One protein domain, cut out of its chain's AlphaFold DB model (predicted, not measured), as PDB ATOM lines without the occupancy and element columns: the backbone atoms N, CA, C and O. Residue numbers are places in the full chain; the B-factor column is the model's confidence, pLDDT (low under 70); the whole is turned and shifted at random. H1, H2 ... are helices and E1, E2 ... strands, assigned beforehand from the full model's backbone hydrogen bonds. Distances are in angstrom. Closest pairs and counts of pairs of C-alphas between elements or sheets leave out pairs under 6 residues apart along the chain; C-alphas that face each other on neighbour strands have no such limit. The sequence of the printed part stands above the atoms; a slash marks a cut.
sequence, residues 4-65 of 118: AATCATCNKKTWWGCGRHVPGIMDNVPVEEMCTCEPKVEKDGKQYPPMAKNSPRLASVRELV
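This is residues 4 to 65 of the 118 residues of an uncharacterized protein of Oidiodendron maius Zn (UniProt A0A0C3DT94). A small body made of two separate two-stranded hairpins, E1 with E2 and E3 with E4, the short helix H1 and much loop ends in an arm. On that arm helix H2 sticks out, with residues 58 to 65 standing free. The 62 printed residues have two named helices and four named strands, in the order E1 E2 H1 E3 E4 H2; both sheets are antiparallel. The class is mixed, helices and strands, with 26 residues, under half, in named elements. The whole is only just loose, close to compact, with a radius of gyration of the C-alphas of 12.7 A, and a rod spanning 41 by 20 by 16 A.

E2, residues 13 to 16, is 10.3 A long. E1, residues 4 to 6, begins at C-alpha 4 (-42.474, 81.293, -7.452). H1 is residues 22 to 26, E3 residues 41 to 43 and E4 residues 46 to 48. H2, residues 57 to 64, is 11.2 A long and ends at C-alpha 64 (-35.324, 67.780, -36.258).

The hairpin of E1 and E2 is antiparallel at 120 degrees; N 5 and O 14 are 2.8 A apart, within hydrogen-bond range. The closest C-alphas of E2 and H1, those of Trp 15 and Val 22, are 6.9 A apart. The closest C-alphas of H1 and E4, those of Val 22 and Tyr 48, are 7.7 A apart. The hairpin of E3 and E4 is antiparallel at 140 degrees, with N 48 and O 41 at 2.8 A. E2 and E3 are apart, and so are H1 and H2. Every O i to N i+4 pair is within hydrogen-bond range in H1, but 0 of 4 in H2, where 0 of 5 O i to N i+3 pairs are.

The C-alphas of Asn 28 and Val 65, the two farthest apart, are 41.7 A apart. The printed part has no cut. The link from H1 to E3 is long, 14 residues. Residues 53 to 65 have pLDDT under 70.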
ATOM      1  N   ALA A   4     -43.824  81.041  -6.968       83.94
ATOM      2  CA  ALA A   4     -42.474  81.293  -7.452       83.94
ATOM      3  C   ALA A   4     -41.873  80.005  -8.041       83.94
ATOM      4  O   ALA A   4     -42.088  78.908  -7.523       83.94
ATOM      5  N   ALA A   5     -41.137  80.145  -9.135       84.56
ATOM      6  CA  ALA A   5     -40.396  79.092  -9.816       84.56
ATOM      7  C   ALA A   5     -39.047  79.645 -10.284       84.56
ATOM      8  O   ALA A   5     -38.810  80.849 -10.255       84.56
ATOM      9  N   THR A   6     -38.156  78.775 -10.737       85.38
ATOM     10  CA  THR A   6     -36.880  79.190 -11.324       85.38
ATOM     11  C   THR A   6     -36.968  79.066 -12.840       85.38
ATOM     12  O   THR A   6     -37.514  78.094 -13.362       85.38
ATOM     13  N   CYS A   7     -36.475  80.065 -13.567       84.25
ATOM     14  CA  CYS A   7     -36.442  80.027 -15.020       84.25
ATOM     15  C   CYS A   7     -35.383  79.021 -15.485       84.25
ATOM     16  O   CYS A   7     -34.227  79.131 -15.096       84.25
ATOM     17  N   ALA A   8     -35.740  78.087 -16.367       78.06
ATOM     18  CA  ALA A   8     -34.783  77.122 -16.920       78.06
ATOM     19  C   ALA A   8     -33.776  77.743 -17.915       78.06
ATOM     20  O   ALA A   8     -32.793  77.100 -18.267       78.06
ATOM     21  N   THR A   9     -34.032  78.966 -18.389       79.31
ATOM     22  CA  THR A   9     -33.191  79.658 -19.379       79.31
ATOM     23  C   THR A   9     -32.123  80.518 -18.709       79.31
ATOM     24  O   THR A   9     -30.959  80.450 -19.083       79.31
ATOM     25  N   CYS A  10     -32.503  81.320 -17.710       82.75
ATOM     26  CA  CYS A  10     -31.595  82.254 -17.037       82.75
ATOM     27  C   CYS A  10     -31.290  81.891 -15.576       82.75
ATOM     28  O   CYS A  10     -30.526  82.602 -14.934       82.75
ATOM     29  N   ASN A  11     -31.886  80.822 -15.033       85.00
ATOM     30  CA  ASN A  11     -31.757  80.387 -13.633       85.00
ATOM     31  C   ASN A  11     -32.171  81.432 -12.578       85.00
ATOM     32  O   ASN A  11     -31.947  81.240 -11.386       85.00
ATOM     33  N   LYS A  12     -32.840  82.509 -13.000       88.06
ATOM     34  CA  LYS A  12     -33.395  83.550 -12.127       88.06
ATOM     35  C   LYS A  12     -34.796  83.191 -11.629       88.06
ATOM     36  O   LYS A  12     -35.471  82.317 -12.185       88.06
ATOM     37  N   LYS A  13     -35.260  83.888 -10.593       87.50
ATOM     38  CA  LYS A  13     -36.607  83.753 -10.034       87.50
ATOM     39  C   LYS A  13     -37.651  84.243 -11.033       87.50
ATOM     40  O   LYS A  13     -37.594  85.345 -11.565       87.50
ATOM     41  N   THR A  14     -38.626  83.395 -11.295       89.00
ATOM     42  CA  THR A  14     -39.809  83.681 -12.099       89.00
ATOM     43  C   THR A  14     -41.038  83.142 -11.369       89.00
ATOM     44  O   THR A  14     -40.973  82.713 -10.218       89.00
ATOM     45  N   TRP A  15     -42.187  83.162 -12.019       87.12
ATOM     46  CA  TRP A  15     -43.446  82.694 -11.478       87.12
ATOM     47  C   TRP A  15     -44.111  81.725 -12.455       87.12
ATOM     48  O   TRP A  15     -43.856  81.716 -13.663       87.12
ATOM     49  N   TRP A  16     -44.990  80.887 -11.924       85.06
ATOM     50  CA  TRP A  16     -45.879  80.051 -12.720       85.06
ATOM     51  C   TRP A  16     -47.305  80.166 -12.185       85.06
ATOM     52  O   TRP A  16     -47.514  80.391 -10.991       85.06
ATOM     53  N   GLY A  17     -48.291  80.053 -13.076       82.69
ATOM     54  CA  GLY A  17     -49.710  80.140 -12.734       82.69
ATOM     55  C   GLY A  17     -50.501  81.063 -13.662       82.69
ATOM     56  O   GLY A  17     -50.141  81.268 -14.818       82.69
ATOM     57  N   CYS A  18     -51.607  81.605 -13.149       79.12
ATOM     58  CA  CYS A  18     -52.591  82.386 -13.904       79.12
ATOM     59  C   CYS A  18     -52.275  83.889 -14.033       79.12
ATOM     60  O   CYS A  18     -53.046  84.617 -14.648       79.12
ATOM     61  N   GLY A  19     -51.172  84.383 -13.463       77.12
ATOM     62  CA  GLY A  19     -50.719  85.764 -13.681       77.12
ATOM     63  C   GLY A  19     -51.389  86.836 -12.814       77.12
ATOM     64  O   GLY A  19     -50.902  87.956 -12.766       77.12
ATOM     65  N   ARG A  20     -52.469  86.507 -12.094       80.44
ATOM     66  CA  ARG A  20     -53.198  87.454 -11.223       80.44
ATOM     67  C   ARG A  20     -52.543  87.684  -9.859       80.44
ATOM     68  O   ARG A  20     -52.758  88.716  -9.248       80.44
ATOM     69  N   HIS A  21     -51.747  86.730  -9.382       85.81
ATOM     70  CA  HIS A  21     -51.072  86.817  -8.076       85.81
ATOM     71  C   HIS A  21     -49.568  87.102  -8.203       85.81
ATOM     72  O   HIS A  21     -48.819  86.920  -7.250       85.81
ATOM     73  N   VAL A  22     -49.113  87.510  -9.388       83.81
ATOM     74  CA  VAL A  22     -47.707  87.840  -9.663       83.81
ATOM     75  C   VAL A  22     -47.182  88.961  -8.772       83.81
ATOM     76  O   VAL A  22     -46.124  88.732  -8.189       83.81
ATOM     77  N   PRO A  23     -47.884  90.104  -8.591       83.44
ATOM     78  CA  PRO A  23     -47.411  91.154  -7.694       83.44
ATOM     79  C   PRO A  23     -47.114  90.619  -6.292       83.44
ATOM     80  O   PRO A  23     -46.014  90.822  -5.811       83.44
ATOM     81  N   GLY A  24     -48.011  89.827  -5.690       84.25
ATOM     82  CA  GLY A  24     -47.798  89.294  -4.337       84.25
ATOM     83  C   GLY A  24     -46.680  88.250  -4.211       84.25
ATOM     84  O   GLY A  24     -46.112  88.085  -3.138       84.25
ATOM     85  N   ILE A  25     -46.342  87.535  -5.289       83.94
ATOM     86  CA  ILE A  25     -45.257  86.537  -5.279       83.94
ATOM     87  C   ILE A  25     -43.902  87.196  -5.538       83.94
ATOM     88  O   ILE A  25     -42.901  86.791  -4.952       83.94
ATOM     89  N   MET A  26     -43.873  88.185  -6.432       83.25
ATOM     90  CA  MET A  26     -42.648  88.870  -6.839       83.25
ATOM     91  C   MET A  26     -42.297  90.051  -5.928       83.25
ATOM     92  O   MET A  26     -41.192  90.557  -6.043       83.25
ATOM     93  N   ASP A  27     -43.179  90.460  -5.010       82.62
ATOM     94  CA  ASP A  27     -42.923  91.549  -4.051       82.62
ATOM     95  C   ASP A  27     -41.693  91.289  -3.164       82.62
ATOM     96  O   ASP A  27     -40.902  92.185  -2.897       82.62
ATOM     97  N   ASN A  28     -41.482  90.025  -2.779       82.69
ATOM     98  CA  ASN A  28     -40.348  89.602  -1.951       82.69
ATOM     99  C   ASN A  28     -39.078  89.294  -2.764       82.69
ATOM    100  O   ASN A  28     -38.075  88.874  -2.193       82.69
ATOM    101  N   VAL A  29     -39.125  89.420  -4.094       82.94
ATOM    102  CA  VAL A  29     -38.014  89.072  -4.984       82.94
ATOM    103  C   VAL A  29     -37.418  90.361  -5.549       82.94
ATOM    104  O   VAL A  29     -38.109  91.071  -6.282       82.94
ATOM    105  N   PRO A  30     -36.142  90.672  -5.269       83.75
ATOM    106  CA  PRO A  30     -35.510  91.857  -5.826       83.75
ATOM    107  C   PRO A  30     -35.343  91.722  -7.346       83.75
ATOM    108  O   PRO A  30     -35.184  90.629  -7.897       83.75
ATOM    109  N   VAL A  31     -35.360  92.859  -8.049       81.19
ATOM    110  CA  VAL A  31     -35.330  92.913  -9.526       81.19
ATOM    111  C   VAL A  31     -34.055  92.280 -10.107       81.19
ATOM    112  O   VAL A  31     -34.058  91.780 -11.228       81.19
ATOM    113  N   GLU A  32     -32.968  92.238  -9.336       84.50
ATOM    114  CA  GLU A  32     -31.709  91.588  -9.717       84.50
ATOM    115  C   GLU A  32     -31.811  90.053  -9.803       84.50
ATOM    116  O   GLU A  32     -31.218  89.422 -10.689       84.50
ATOM    117  N   GLU A  33     -32.622  89.446  -8.935       86.19
ATOM    118  CA  GLU A  33     -32.876  88.004  -8.901       86.19
ATOM    119  C   GLU A  33     -34.050  87.596  -9.794       86.19
ATOM    120  O   GLU A  33     -34.268  86.408 -10.033       86.19
ATOM    121  N   MET A  34     -34.794  88.567 -10.313       85.94
ATOM    122  CA  MET A  34     -35.954  88.389 -11.173       85.94
ATOM    123  C   MET A  34     -35.555  88.062 -12.615       85.94
ATOM    124  O   MET A  34     -34.612  88.608 -13.182       85.94
ATOM    125  N   CYS A  35     -36.295  87.151 -13.241       87.12
ATOM    126  CA  CYS A  35     -36.077  86.749 -14.623       87.12
ATOM    127  C   CYS A  35     -36.206  87.949 -15.580       87.12
ATOM    128  O   CYS A  35     -37.212  88.655 -15.585       87.12
ATOM    129  N   THR A  36     -35.188  88.152 -16.417       84.62
ATOM    130  CA  THR A  36     -35.120  89.231 -17.417       84.62
ATOM    131  C   THR A  36     -35.399  88.742 -18.839       84.62
ATOM    132  O   THR A  36     -35.176  89.480 -19.794       84.62
ATOM    133  N   CYS A  37     -35.861  87.497 -19.000       82.81
ATOM    134  CA  CYS A  37     -36.177  86.939 -20.311       82.81
ATOM    135  C   CYS A  37     -37.337  87.694 -20.978       82.81
ATOM    136  O   CYS A  37     -38.248  88.179 -20.311       82.81
ATOM    137  N   GLU A  38     -37.325  87.737 -22.305       78.94
ATOM    138  CA  GLU A  38     -38.435  88.225 -23.125       78.94
ATOM    139  C   GLU A  38     -39.292  87.031 -23.593       78.94
ATOM    140  O   GLU A  38     -38.743  85.940 -23.782       78.94
ATOM    141  N   PRO A  39     -40.622  87.177 -23.768       77.81
ATOM    142  CA  PRO A  39     -41.431  88.397 -23.684       77.81
ATOM    143  C   PRO A  39     -41.894  88.736 -22.256       77.81
ATOM    144  O   PRO A  39     -42.338  87.868 -21.503       77.81
ATOM    145  N   LYS A  40     -41.841  90.021 -21.894       80.94
ATOM    146  CA  LYS A  40     -42.384  90.520 -20.621       80.94
ATOM    147  C   LYS A  40     -43.908  90.589 -20.684       80.94
ATOM    148  O   LYS A  40     -44.483  90.850 -21.737       80.94
ATOM    149  N   VAL A  41     -44.558  90.361 -19.548       79.75
ATOM    150  CA  VAL A  41     -46.017  90.399 -19.426       79.75
ATOM    151  C   VAL A  41     -46.402  91.616 -18.600       79.75
ATOM    152  O   VAL A  41     -45.954  91.754 -17.465       79.75
ATOM    153  N   GLU A  42     -47.241  92.492 -19.147       81.50
ATOM    154  CA  GLU A  42     -47.804  93.613 -18.393       81.50
ATOM    155  C   GLU A  42     -49.001  93.154 -17.555       81.50
ATOM    156  O   GLU A  42     -49.962  92.563 -18.063       81.50
ATOM    157  N   LYS A  43     -48.934  93.417 -16.247       77.06
ATOM    158  CA  LYS A  43     -50.040  93.227 -15.306       77.06
ATOM    159  C   LYS A  43     -50.123  94.410 -14.360       77.06
ATOM    160  O   LYS A  43     -49.114  94.811 -13.791       77.06
ATOM    161  N   ASP A  44     -51.325  94.968 -14.234       70.88
ATOM    162  CA  ASP A  44     -51.619  96.071 -13.313       70.88
ATOM    163  C   ASP A  44     -50.672  97.276 -13.499       70.88
ATOM    164  O   ASP A  44     -50.226  97.905 -12.542       70.88
ATOM    165  N   GLY A  45     -50.310  97.565 -14.757       77.56
ATOM    166  CA  GLY A  45     -49.395  98.657 -15.114       77.56
ATOM    167  C   GLY A  45     -47.920  98.402 -14.779       77.56
ATOM    168  O   GLY A  45     -47.110  99.322 -14.867       77.56
ATOM    169  N   LYS A  46     -47.549  97.174 -14.394       78.38
ATOM    170  CA  LYS A  46     -46.171  96.761 -14.102       78.38
ATOM    171  C   LYS A  46     -45.736  95.640 -15.048       78.38
ATOM    172  O   LYS A  46     -46.496  94.719 -15.352       78.38
ATOM    173  N   GLN A  47     -44.493  95.719 -15.516       81.81
ATOM    174  CA  GLN A  47     -43.892  94.692 -16.364       81.81
ATOM    175  C   GLN A  47     -43.305  93.574 -15.503       81.81
ATOM    176  O   GLN A  47     -42.419  93.806 -14.683       81.81
ATOM    177  N   TYR A  48     -43.780  92.354 -15.726       84.19
ATOM    178  CA  TYR A  48     -43.326  91.149 -15.042       84.19
ATOM    179  C   TYR A  48     -42.658  90.171 -16.019       84.19
ATOM    180  O   TYR A  48     -42.860  90.263 -17.234       84.19
ATOM    181  N   PRO A  49     -41.853  89.215 -15.519       84.38
ATOM    182  CA  PRO A  49     -41.132  88.274 -16.348       84.38
ATOM    183  C   PRO A  49     -42.117  87.337 -17.034       84.38
ATOM    184  O   PRO A  49     -43.223  87.127 -16.511       84.38
ATOM    185  N   PRO A  50     -41.705  86.689 -18.132       83.19
ATOM    186  CA  PRO A  50     -42.464  85.589 -18.684       83.19
ATOM    187  C   PRO A  50     -42.652  84.516 -17.620       83.19
ATOM    188  O   PRO A  50     -41.733  84.170 -16.868       83.19
ATOM    189  N   MET A  51     -43.854  83.951 -17.610       81.69
ATOM    190  CA  MET A  51     -44.119  82.725 -16.872       81.69
ATOM    191  C   MET A  51     -43.129  81.634 -17.290       81.69
ATOM    192  O   MET A  51     -42.733  81.565 -18.453       81.69
ATOM    193  N   ALA A  52     -42.775  80.747 -16.362       77.69
ATOM    194  CA  ALA A  52     -41.954  79.574 -16.653       77.69
ATOM    195  C   ALA A  52     -42.680  78.608 -17.616       77.69
ATOM    196  O   ALA A  52     -43.281  77.622 -17.197       77.69
ATOM    197  N   LYS A  53     -42.658  78.900 -18.917       63.16
ATOM    198  CA  LYS A  53     -43.097  78.019 -19.998       63.16
ATOM    199  C   LYS A  53     -42.031  78.065 -21.086       63.16
ATOM    200  O   LYS A  53     -41.802  79.108 -21.679       63.16
ATOM    201  N   ASN A  54     -41.425  76.910 -21.333       55.56
ATOM    202  CA  ASN A  54     -40.442  76.596 -22.371       55.56
ATOM    203  C   ASN A  54     -38.974  76.961 -22.118       55.56
ATOM    204  O   ASN A  54     -38.515  78.081 -22.307       55.56
ATOM    205  N   SER A  55     -38.212  75.896 -21.860       48.66
ATOM    206  CA  SER A  55     -36.853  75.752 -22.369       48.66
ATOM    207  C   SER A  55     -36.888  75.768 -23.914       48.66
ATOM    208  O   SER A  55     -37.685  75.025 -24.501       48.66
ATOM    209  N   PRO A  56     -36.031  76.550 -24.600       49.78
ATOM    210  CA  PRO A  56     -35.961  76.584 -26.067       49.78
ATOM    211  C   PRO A  56     -35.551  75.236 -26.679       49.78
ATOM    212  O   PRO A  56     -35.801  74.984 -27.857       49.78
ATOM    213  N   ARG A  57     -35.014  74.311 -25.870       47.03
ATOM    214  CA  ARG A  57     -34.637  72.970 -26.323       47.03
ATOM    215  C   ARG A  57     -35.827  72.142 -26.820       47.03
ATOM    216  O   ARG A  57     -35.608  71.210 -27.578       47.03
ATOM    217  N   LEU A  58     -37.068  72.475 -26.447       51.84
ATOM    218  CA  LEU A  58     -38.260  71.762 -26.928       51.84
ATOM    219  C   LEU A  58     -38.809  72.311 -28.261       51.84
ATOM    220  O   LEU A  58     -39.532  71.598 -28.954       51.84
ATOM    221  N   ALA A  59     -38.454  73.547 -28.635       52.06
ATOM    222  CA  ALA A  59     -38.831  74.130 -29.923       52.06
ATOM    223  C   ALA A  59     -37.973  73.550 -31.061       52.06
ATOM    224  O   ALA A  59     -38.518  73.082 -32.054       52.06
ATOM    225  N   SER A  60     -36.651  73.466 -30.874       50.41
ATOM    226  CA  SER A  60     -35.726  73.001 -31.923       50.41
ATOM    227  C   SER A  60     -35.676  71.476 -32.104       50.41
ATOM    228  O   SER A  60     -35.399  71.000 -33.200       50.41
ATOM    229  N   VAL A  61     -35.976  70.672 -31.072       54.84
ATOM    230  CA  VAL A  61     -36.029  69.194 -31.213       54.84
ATOM    231  C   VAL A  61     -37.270  68.709 -31.963       54.84
ATOM    232  O   VAL A  61     -37.256  67.613 -32.517       54.84
ATOM    233  N   ARG A  62     -38.343  69.513 -32.003       53.97
ATOM    234  CA  ARG A  62     -39.580  69.164 -32.714       53.97
ATOM    235  C   ARG A  62     -39.449  69.300 -34.230       53.97
ATOM    236  O   ARG A  62     -40.188  68.638 -34.949       53.97
ATOM    237  N   GLU A  63     -38.516  70.122 -34.704       54.28
ATOM    238  CA  GLU A  63     -38.262  70.296 -36.139       54.28
ATOM    239  C   GLU A  63     -37.254  69.273 -36.686       54.28
ATOM    240  O   GLU A  63     -37.370  68.864 -37.836       54.28
ATOM    241  N   LEU A  64     -36.318  68.790 -35.857       57.28
ATOM    242  CA  LEU A  64     -35.324  67.780 -36.258       57.28
ATOM    243  C   LEU A  64     -35.849  66.335 -36.199       57.28
ATOM    244  O   LEU A  64     -35.340  65.468 -36.906       57.28
ATOM    245  N   VAL A  65     -36.878  66.060 -35.388       59.25
ATOM    246  CA  VAL A  65     -37.560  64.758 -35.339       59.25
ATOM    247  C   VAL A  65     -38.910  64.904 -36.033       59.25
ATOM    248  O   VAL A  65     -39.914  65.222 -35.398       59.25
TER     249      VAL A  65